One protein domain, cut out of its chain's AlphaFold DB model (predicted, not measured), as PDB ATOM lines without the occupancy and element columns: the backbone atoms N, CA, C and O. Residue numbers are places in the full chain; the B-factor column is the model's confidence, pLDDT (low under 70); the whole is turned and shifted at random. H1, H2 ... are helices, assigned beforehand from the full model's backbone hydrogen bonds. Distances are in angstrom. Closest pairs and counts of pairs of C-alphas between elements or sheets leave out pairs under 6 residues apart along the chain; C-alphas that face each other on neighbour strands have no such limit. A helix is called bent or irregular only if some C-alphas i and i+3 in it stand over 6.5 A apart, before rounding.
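This is residues 8 to 69 of the 335 residues of an uncharacterized protein of viral metagenome (UniProt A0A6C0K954). One long helix, H1, makes an arm that sticks out with residues 8 to 29 from a small, flat head, and the head is a hairpin of two shorter helices, H2 and H3, side by side. The arm meets the head at the end of H1, by the beginning of H2, and H1 and H2 make a corner there, while H3 lies on the far side of H2. The printed part has 62 residues with three named helices, in the order H1, H2, H3, and no named strand; the class is all helix. The whole is extended, with a radius of gyration of the C-alphas of 16.8 A, and its C-alphas span 53 by 24 by 14 A, the arm making most of the length.

Find C-alpha 8 at (113.545, 64.398, 22.857); from there H1, residues 8 to 33, runs 37.2 A to C-alpha 33 at (92.939, 47.391, -3.062). Look next at residues 36 to 50, which are H2, 17.5 A from first to last C-alpha. H2 is irregular: C-alphas 41 and 44 are 7.3 A apart. Then come residues 55 to 67, H3, 20.1 A long and ending at C-alpha 67 at (75.640, 48.371, -11.450). H3 is irregular too, with C-alphas 56 and 59 at 7.4 A.

Begin at the last residues of H1, where residues 32 to 33 alone touch H2; the closest C-alphas of the two helices, those of Ser 33 and Asn 39, are 5.9 A apart. The lines of H1 and H2 stand at a steep tilt of 55 degrees, and the two run opposite ways. From H2 go on to H3: the two touch, and their closest C-alphas, those of Ile 41 and Asn 65, are 5.9 A apart. H2 and H3 form a helical hairpin, running opposite ways at a shallow tilt of 11 degrees, with their centres 10.7 A apart. H1 and H3 are apart. Along the backbone, every O i to N i+4 pair of H1 is within hydrogen-bond range, against 8 of 11 in H2 and 6 of 9 in H3.

The two C-alphas farthest apart, those of Thr 8 and Asn 68, are 54.7 A from each other, and the outline is a rod. Leave out residues 8 to 29, which stand free, and you find a body of 40 residues spanning 25 by 24 by 7 A. The printed part has no cut, and the links H1 to H2 and H2 to H3 are both tight. In the B-factor column the mean pLDDT of the printed part is 80.9; look at residues 51 to 57 for the values under 70.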
ATOM      1  N   THR A   8     113.483  63.982  24.264       90.50
ATOM      2  CA  THR A   8     113.545  64.398  22.857       90.50
ATOM      3  C   THR A   8     113.935  63.231  21.951       90.50
ATOM      4  O   THR A   8     113.298  63.026  20.922       90.50
ATOM      5  N   VAL A   9     114.925  62.424  22.350       94.06
ATOM      6  CA  VAL A   9     115.325  61.226  21.592       94.06
ATOM      7  C   VAL A   9     114.192  60.201  21.544       94.06
ATOM      8  O   VAL A   9     113.877  59.702  20.466       94.06
ATOM      9  N   ILE A  10     113.529  59.931  22.674       94.38
ATOM     10  CA  ILE A  10     112.379  59.013  22.726       94.38
ATOM     11  C   ILE A  10     111.253  59.495  21.802       94.38
ATOM     12  O   ILE A  10     110.693  58.697  21.054       94.38
ATOM     13  N   TYR A  11     110.950  60.797  21.802       92.88
ATOM     14  CA  TYR A  11     109.903  61.362  20.951       92.88
ATOM     15  C   TYR A  11     110.242  61.250  19.459       92.88
ATOM     16  O   TYR A  11     109.381  60.887  18.665       92.88
ATOM     17  N   ILE A  12     111.500  61.496  19.073       93.62
ATOM     18  CA  ILE A  12     111.958  61.323  17.686       93.62
ATOM     19  C   ILE A  12     111.841  59.856  17.254       93.62
ATOM     20  O   ILE A  12     111.354  59.582  16.160       93.62
ATOM     21  N   VAL A  13     112.237  58.908  18.109       95.19
ATOM     22  CA  VAL A  13     112.120  57.471  17.811       95.19
ATOM     23  C   VAL A  13     110.655  57.056  17.658       95.19
ATOM     24  O   VAL A  13     110.325  56.358  16.701       95.19
ATOM     25  N   LEU A  14     109.766  57.520  18.543       91.56
ATOM     26  CA  LEU A  14     108.325  57.263  18.437       91.56
ATOM     27  C   LEU A  14     107.722  57.873  17.168       91.56
ATOM     28  O   LEU A  14     106.928  57.215  16.500       91.56
ATOM     29  N   LEU A  15     108.121  59.093  16.804       94.19
ATOM     30  CA  LEU A  15     107.668  59.747  15.580       94.19
ATOM     31  C   LEU A  15     108.101  58.957  14.337       94.19
ATOM     32  O   LEU A  15     107.282  58.703  13.457       94.19
ATOM     33  N   ILE A  16     109.363  58.520  14.281       92.50
ATOM     34  CA  ILE A  16     109.874  57.687  13.182       92.50
ATOM     35  C   ILE A  16     109.118  56.355  13.124       92.50
ATOM     36  O   ILE A  16     108.707  55.937  12.043       92.50
ATOM     37  N   ALA A  17     108.889  55.704  14.269       90.12
ATOM     38  CA  ALA A  17     108.122  54.463  14.329       90.12
ATOM     39  C   ALA A  17     106.685  54.655  13.816       90.12
ATOM     40  O   ALA A  17     106.208  53.842  13.029       90.12
ATOM     41  N   LEU A  18     106.021  55.753  14.188       91.31
ATOM     42  CA  LEU A  18     104.663  56.072  13.741       91.31
ATOM     43  C   LEU A  18     104.600  56.329  12.229       91.31
ATOM     44  O   LEU A  18     103.687  55.841  11.565       91.31
ATOM     45  N   ILE A  19     105.596  57.023  11.673       89.75
ATOM     46  CA  ILE A  19     105.731  57.224  10.224       89.75
ATOM     47  C   ILE A  19     105.942  55.881   9.505       89.75
ATOM     48  O   ILE A  19     105.328  55.620   8.475       89.75
ATOM     49  N   LEU A  20     106.780  54.991  10.040       89.94
ATOM     50  CA  LEU A  20     107.001  53.671   9.438       89.94
ATOM     51  C   LEU A  20     105.744  52.791   9.494       89.94
ATOM     52  O   LEU A  20     105.434  52.106   8.518       89.94
ATOM     53  N   ILE A  21     105.001  52.837  10.603       87.12
ATOM     54  CA  ILE A  21     103.722  52.133  10.748       87.12
ATOM     55  C   ILE A  21     102.709  52.660   9.728       87.12
ATOM     56  O   ILE A  21     102.054  51.853   9.071       87.12
ATOM     57  N   SER A  22     102.608  53.978   9.529       86.19
ATOM     58  CA  SER A  22     101.666  54.530   8.549       86.19
ATOM     59  C   SER A  22     102.007  54.104   7.117       86.19
ATOM     60  O   SER A  22     101.109  53.698   6.380       86.19
ATOM     61  N   PHE A  23     103.291  54.068   6.737       87.62
ATOM     62  CA  PHE A  23     103.711  53.510   5.445       87.62
ATOM     63  C   PHE A  23     103.354  52.027   5.298       87.62
ATOM     64  O   PHE A  23     102.934  51.599   4.220       87.62
ATOM     65  N   TYR A  24     103.497  51.240   6.366       87.88
ATOM     66  CA  TYR A  24     103.118  49.828   6.351       87.88
ATOM     67  C   TYR A  24     101.606  49.651   6.174       87.88
ATOM     68  O   TYR A  24     101.183  48.864   5.329       87.88
ATOM     69  N   VAL A  25     100.795  50.434   6.891       83.69
ATOM     70  CA  VAL A  25      99.330  50.436   6.754       83.69
ATOM     71  C   VAL A  25      98.917  50.821   5.334       83.69
ATOM     72  O   VAL A  25      98.134  50.101   4.720       83.69
ATOM     73  N   ILE A  26      99.498  51.882   4.761       83.75
ATOM     74  CA  ILE A  26      99.228  52.287   3.371       83.75
ATOM     75  C   ILE A  26      99.574  51.156   2.395       83.75
ATOM     76  O   ILE A  26      98.813  50.888   1.468       83.75
ATOM     77  N   LYS A  27     100.689  50.446   2.607       84.62
ATOM     78  CA  LYS A  27     101.084  49.311   1.761       84.62
ATOM     79  C   LYS A  27     100.113  48.132   1.874       84.62
ATOM     80  O   LYS A  27      99.800  47.515   0.859       84.62
ATOM     81  N   VAL A  28      99.640  47.816   3.079       82.25
ATOM     82  CA  VAL A  28      98.636  46.762   3.296       82.25
ATOM     83  C   VAL A  28      97.316  47.141   2.627       82.25
ATOM     84  O   VAL A  28      96.787  46.345   1.854       82.25
ATOM     85  N   LEU A  29      96.838  48.371   2.827       79.88
ATOM     86  CA  LEU A  29      95.640  48.892   2.159       79.88
ATOM     87  C   LEU A  29      95.784  48.872   0.634       79.88
ATOM     88  O   LEU A  29      94.849  48.493  -0.067       79.88
ATOM     89  N   TYR A  30      96.966  49.201   0.111       82.56
ATOM     90  CA  TYR A  30      97.257  49.084  -1.314       82.56
ATOM     91  C   TYR A  30      97.162  47.628  -1.791       82.56
ATOM     92  O   TYR A  30      96.496  47.367  -2.789       82.56
ATOM     93  N   MET A  31      97.746  46.664  -1.069       80.88
ATOM     94  CA  MET A  31      97.627  45.245  -1.430       80.88
ATOM     95  C   MET A  31      96.175  44.751  -1.395       80.88
ATOM     96  O   MET A  31      95.766  44.054  -2.321       80.88
ATOM     97  N   ILE A  32      95.385  45.164  -0.398       79.62
ATOM     98  CA  ILE A  32      93.945  44.867  -0.325       79.62
ATOM     99  C   ILE A  32      93.221  45.482  -1.530       79.62
ATOM    100  O   ILE A  32      92.451  44.802  -2.200       79.62
ATOM    101  N   SER A  33      93.533  46.729  -1.891       76.25
ATOM    102  CA  SER A  33      92.939  47.391  -3.062       76.25
ATOM    103  C   SER A  33      93.299  46.734  -4.402       76.25
ATOM    104  O   SER A  33      92.608  46.929  -5.400       76.25
ATOM    105  N   CYS A  34      94.393  45.973  -4.443       80.50
ATOM    106  CA  CYS A  34      94.829  45.202  -5.604       80.50
ATOM    107  C   CYS A  34      94.215  43.798  -5.662       80.50
ATOM    108  O   CYS A  34      94.399  43.113  -6.669       80.50
ATOM    109  N   ALA A  35      93.488  43.363  -4.629       85.06
ATOM    110  CA  ALA A  35      92.771  42.096  -4.668       85.06
ATOM    111  C   ALA A  35      91.746  42.108  -5.821       85.06
ATOM    112  O   ALA A  35      91.086  43.129  -6.009       85.06
ATOM    113  N   PRO A  36      91.565  41.009  -6.581       80.19
ATOM    114  CA  PRO A  36      90.785  41.006  -7.827       80.19
ATOM    115  C   PRO A  36      89.369  41.580  -7.674       80.19
ATOM    116  O   PRO A  36      88.959  42.443  -8.441       80.19
ATOM    117  N   LEU A  37      88.673  41.178  -6.606       76.69
ATOM    118  CA  LEU A  37      87.329  41.640  -6.241       76.69
ATOM    119  C   LEU A  37      87.242  43.157  -6.043       76.69
ATOM    120  O   LEU A  37      86.324  43.812  -6.531       76.69
ATOM    121  N   ILE A  38      88.208  43.711  -5.312       77.81
ATOM    122  CA  ILE A  38      88.247  45.133  -4.964       77.81
ATOM    123  C   ILE A  38      88.774  45.936  -6.154       77.81
ATOM    124  O   ILE A  38      88.297  47.035  -6.413       77.81
ATOM    125  N   ASN A  39      89.701  45.373  -6.924       81.12
ATOM    126  CA  ASN A  39      90.271  45.986  -8.113       81.12
ATOM    127  C   ASN A  39      89.237  46.153  -9.240       81.12
ATOM    128  O   ASN A  39      89.300  47.138  -9.968       81.12
ATOM    129  N   ASP A  40      88.256  45.261  -9.359       78.88
ATOM    130  CA  ASP A  40      87.206  45.400 -10.376       78.88
ATOM    131  C   ASP A  40      86.259  46.585 -10.084       78.88
ATOM    132  O   ASP A  40      85.824  47.283 -11.005       78.88
ATOM    133  N   ILE A  41      85.988  46.874  -8.805       75.00
ATOM    134  CA  ILE A  41      85.142  48.010  -8.392       75.00
ATOM    135  C   ILE A  41      85.970  49.289  -8.263       75.00
ATOM    136  O   ILE A  41      85.671  50.313  -8.875       75.00
ATOM    137  N   PHE A  42      87.019  49.236  -7.445       80.00
ATOM    138  CA  PHE A  42      87.787  50.393  -6.999       80.00
ATOM    139  C   PHE A  42      89.091  50.583  -7.766       80.00
ATOM    140  O   PHE A  42      89.721  51.623  -7.603       80.00
ATOM    141  N   GLY A  43      89.506  49.645  -8.622       81.06
ATOM    142  CA  GLY A  43      90.717  49.779  -9.437       81.06
ATOM    143  C   GLY A  43      90.750  51.071 -10.257       81.06
ATOM    144  O   GLY A  43      91.751  51.779 -10.182       81.06
ATOM    145  N   PRO A  44      89.662  51.472 -10.945       78.12
ATOM    146  CA  PRO A  44      89.613  52.756 -11.645       78.12
ATOM    147  C   PRO A  44      89.780  53.970 -10.716       78.12
ATOM    148  O   PRO A  44      90.440  54.938 -11.088       78.12
ATOM    149  N   ALA A  45      89.226  53.915  -9.500       76.31
ATOM    150  CA  ALA A  45      89.358  54.973  -8.497       76.31
ATOM    151  C   ALA A  45      90.771  55.016  -7.887       76.31
ATOM    152  O   ALA A  45      91.348  56.090  -7.728       76.31
ATOM    153  N   ARG A  46      91.372  53.853  -7.609       82.31
ATOM    154  CA  ARG A  46      92.760  53.715  -7.151       82.31
ATOM    155  C   ARG A  46      93.730  54.242  -8.203       82.31
ATOM    156  O   ARG A  46      94.609  55.036  -7.885       82.31
ATOM    157  N   ASP A  47      93.556  53.830  -9.452       79.44
ATOM    158  CA  ASP A  47      94.383  54.283 -10.566       79.44
ATOM    159  C   ASP A  47      94.235  55.794 -10.790       79.44
ATOM    160  O   ASP A  47      95.186  56.454 -11.194       79.44
ATOM    161  N   TYR A  48      93.069  56.365 -10.489       79.44
ATOM    162  CA  TYR A  48      92.863  57.809 -10.510       79.44
ATOM    163  C   TYR A  48      93.616  58.530  -9.377       79.44
ATOM    164  O   TYR A  48      94.354  59.475  -9.648       79.44
ATOM    165  N   ILE A  49      93.479  58.064  -8.131       77.25
ATOM    166  CA  ILE A  49      94.121  58.677  -6.954       77.25
ATOM    167  C   ILE A  49      95.653  58.569  -7.026       77.25
ATOM    168  O   ILE A  49      96.351  59.474  -6.575       77.25
ATOM    169  N   ILE A  50      96.176  57.472  -7.585       78.88
ATOM    170  CA  ILE A  50      97.614  57.169  -7.581       78.88
ATOM    171  C   ILE A  50      98.325  57.610  -8.875       78.88
ATOM    172  O   ILE A  50      99.495  57.976  -8.804       78.88
ATOM    173  N   TYR A  51      97.667  57.595 -10.046       69.06
ATOM    174  CA  TYR A  51      98.340  57.764 -11.350       69.06
ATOM    175  C   TYR A  51      97.915  58.998 -12.174       69.06
ATOM    176  O   TYR A  51      98.010  58.963 -13.399       69.06
ATOM    177  N   GLU A  52      97.472  60.094 -11.544       60.78
ATOM    178  CA  GLU A  52      97.188  61.390 -12.210       60.78
ATOM    179  C   GLU A  52      96.292  61.292 -13.471       60.78
ATOM    180  O   GLU A  52      96.417  62.067 -14.424       60.78
ATOM    181  N   LYS A  53      95.362  60.329 -13.524       65.69
ATOM    182  CA  LYS A  53      94.403  60.251 -14.640       65.69
ATOM    183  C   LYS A  53      93.368  61.376 -14.529       65.69
ATOM    184  O   LYS A  53      93.091  61.880 -13.450       65.69
ATOM    185  N   GLN A  54      92.778  61.786 -15.654       64.81
ATOM    186  CA  GLN A  54      91.836  62.911 -15.677       64.81
ATOM    187  C   GLN A  54      90.545  62.624 -14.865       64.81
ATOM    188  O   GLN A  54      89.933  61.570 -15.055       64.81
ATOM    189  N   PRO A  55      90.068  63.574 -14.029       65.31
ATOM    190  CA  PRO A  55      88.933  63.403 -13.102       65.31
ATOM    191  C   PRO A  55      87.578  63.141 -13.752       65.31
ATOM    192  O   PRO A  55      86.650  62.684 -13.092       65.31
ATOM    193  N   VAL A  56      87.412  63.458 -15.032       67.69
ATOM    194  CA  VAL A  56      86.069  63.611 -15.608       67.69
ATOM    195  C   VAL A  56      85.413  62.261 -15.944       67.69
ATOM    196  O   VAL A  56      84.211  62.210 -16.176       67.69
ATOM    197  N   MET A  57      86.160  61.147 -15.925       69.44
ATOM    198  CA  MET A  57      85.640  59.835 -16.349       69.44
ATOM    199  C   MET A  57      85.573  58.753 -15.264       69.44
ATOM    200  O   MET A  57      85.037  57.684 -15.537       69.44
ATOM    201  N   TRP A  58      86.060  58.983 -14.039       77.31
ATOM    202  CA  TRP A  58      86.092  57.905 -13.036       77.31
ATOM    203  C   TRP A  58      84.709  57.608 -12.435       77.31
ATOM    204  O   TRP A  58      84.350  56.443 -12.295       77.31
ATOM    205  N   LEU A  59      83.908  58.639 -12.137       74.62
ATOM    206  CA  LEU A  59      82.597  58.476 -11.499       74.62
ATOM    207  C   LEU A  59      81.610  57.671 -12.374       74.62
ATOM    208  O   LEU A  59      81.007  56.733 -11.856       74.62
ATOM    209  N   PRO A  60      81.470  57.930 -13.694       78.69
ATOM    210  CA  PRO A  60      80.610  57.108 -14.548       78.69
ATOM    211  C   PRO A  60      81.082  55.653 -14.663       78.69
ATOM    212  O   PRO A  60      80.252  54.749 -14.693       78.69
ATOM    213  N   ILE A  61      82.400  55.413 -14.696       76.88
ATOM    214  CA  ILE A  61      82.976  54.058 -14.743       76.88
ATOM    215  C   ILE A  61      82.719  53.320 -13.425       76.88
ATOM    216  O   ILE A  61      82.337  52.154 -13.449       76.88
ATOM    217  N   LEU A  62      82.869  54.000 -12.286       78.56
ATOM    218  CA  LEU A  62      82.555  53.450 -10.968       78.56
ATOM    219  C   LEU A  62      81.078  53.046 -10.886       78.56
ATOM    220  O   LEU A  62      80.772  51.911 -10.535       78.56
ATOM    221  N   ILE A  63      80.168  53.951 -11.258       77.50
ATOM    222  CA  ILE A  63      78.723  53.682 -11.262       77.50
ATOM    223  C   ILE A  63      78.404  52.500 -12.189       77.50
ATOM    224  O   ILE A  63      77.677  51.591 -11.794       77.50
ATOM    225  N   TYR A  64      78.988  52.462 -13.390       80.00
ATOM    226  CA  TYR A  64      78.806  51.357 -14.331       80.00
ATOM    227  C   TYR A  64      79.301  50.015 -13.771       80.00
ATOM    228  O   TYR A  64      78.611  49.005 -13.919       80.00
ATOM    229  N   ASN A  65      80.460  49.995 -13.108       77.38
ATOM    230  CA  ASN A  65      81.029  48.783 -12.517       77.38
ATOM    231  C   ASN A  65      80.241  48.305 -11.291       77.38
ATOM    232  O   ASN A  65      80.096  47.100 -11.111       77.38
ATOM    233  N   ILE A  66      79.703  49.224 -10.481       74.94
ATOM    234  CA  ILE A  66      78.828  48.893  -9.347       74.94
ATOM    235  C   ILE A  66      77.517  48.279  -9.851       74.94
ATOM    236  O   ILE A  66      77.105  47.230  -9.360       74.94
ATOM    237  N   ILE A  67      76.889  48.885 -10.864       74.00
ATOM    238  CA  ILE A  67      75.640  48.371 -11.450       74.00
ATOM    239  C   ILE A  67      75.865  46.998 -12.099       74.00
ATOM    240  O   ILE A  67      75.052  46.095 -11.926       74.00
ATOM    241  N   ASN A  68      76.978  46.812 -12.812       74.94
ATOM    242  CA  ASN A  68      77.307  45.545 -13.473       74.94
ATOM    243  C   ASN A  68      78.116  44.588 -12.596       74.94
ATOM    244  O   ASN A  68      78.752  43.666 -13.121       74.94
ATOM    245  N   PHE A  69      78.124  44.779 -11.274       77.69
ATOM    246  CA  PHE A  69      78.932  43.942 -10.405       77.69
ATOM    247  C   PHE A  69      78.386  42.511 -10.412       77.69
ATOM    248  O   PHE A  69      77.369  42.189  -9.794       77.69
TER     249      PHE A  69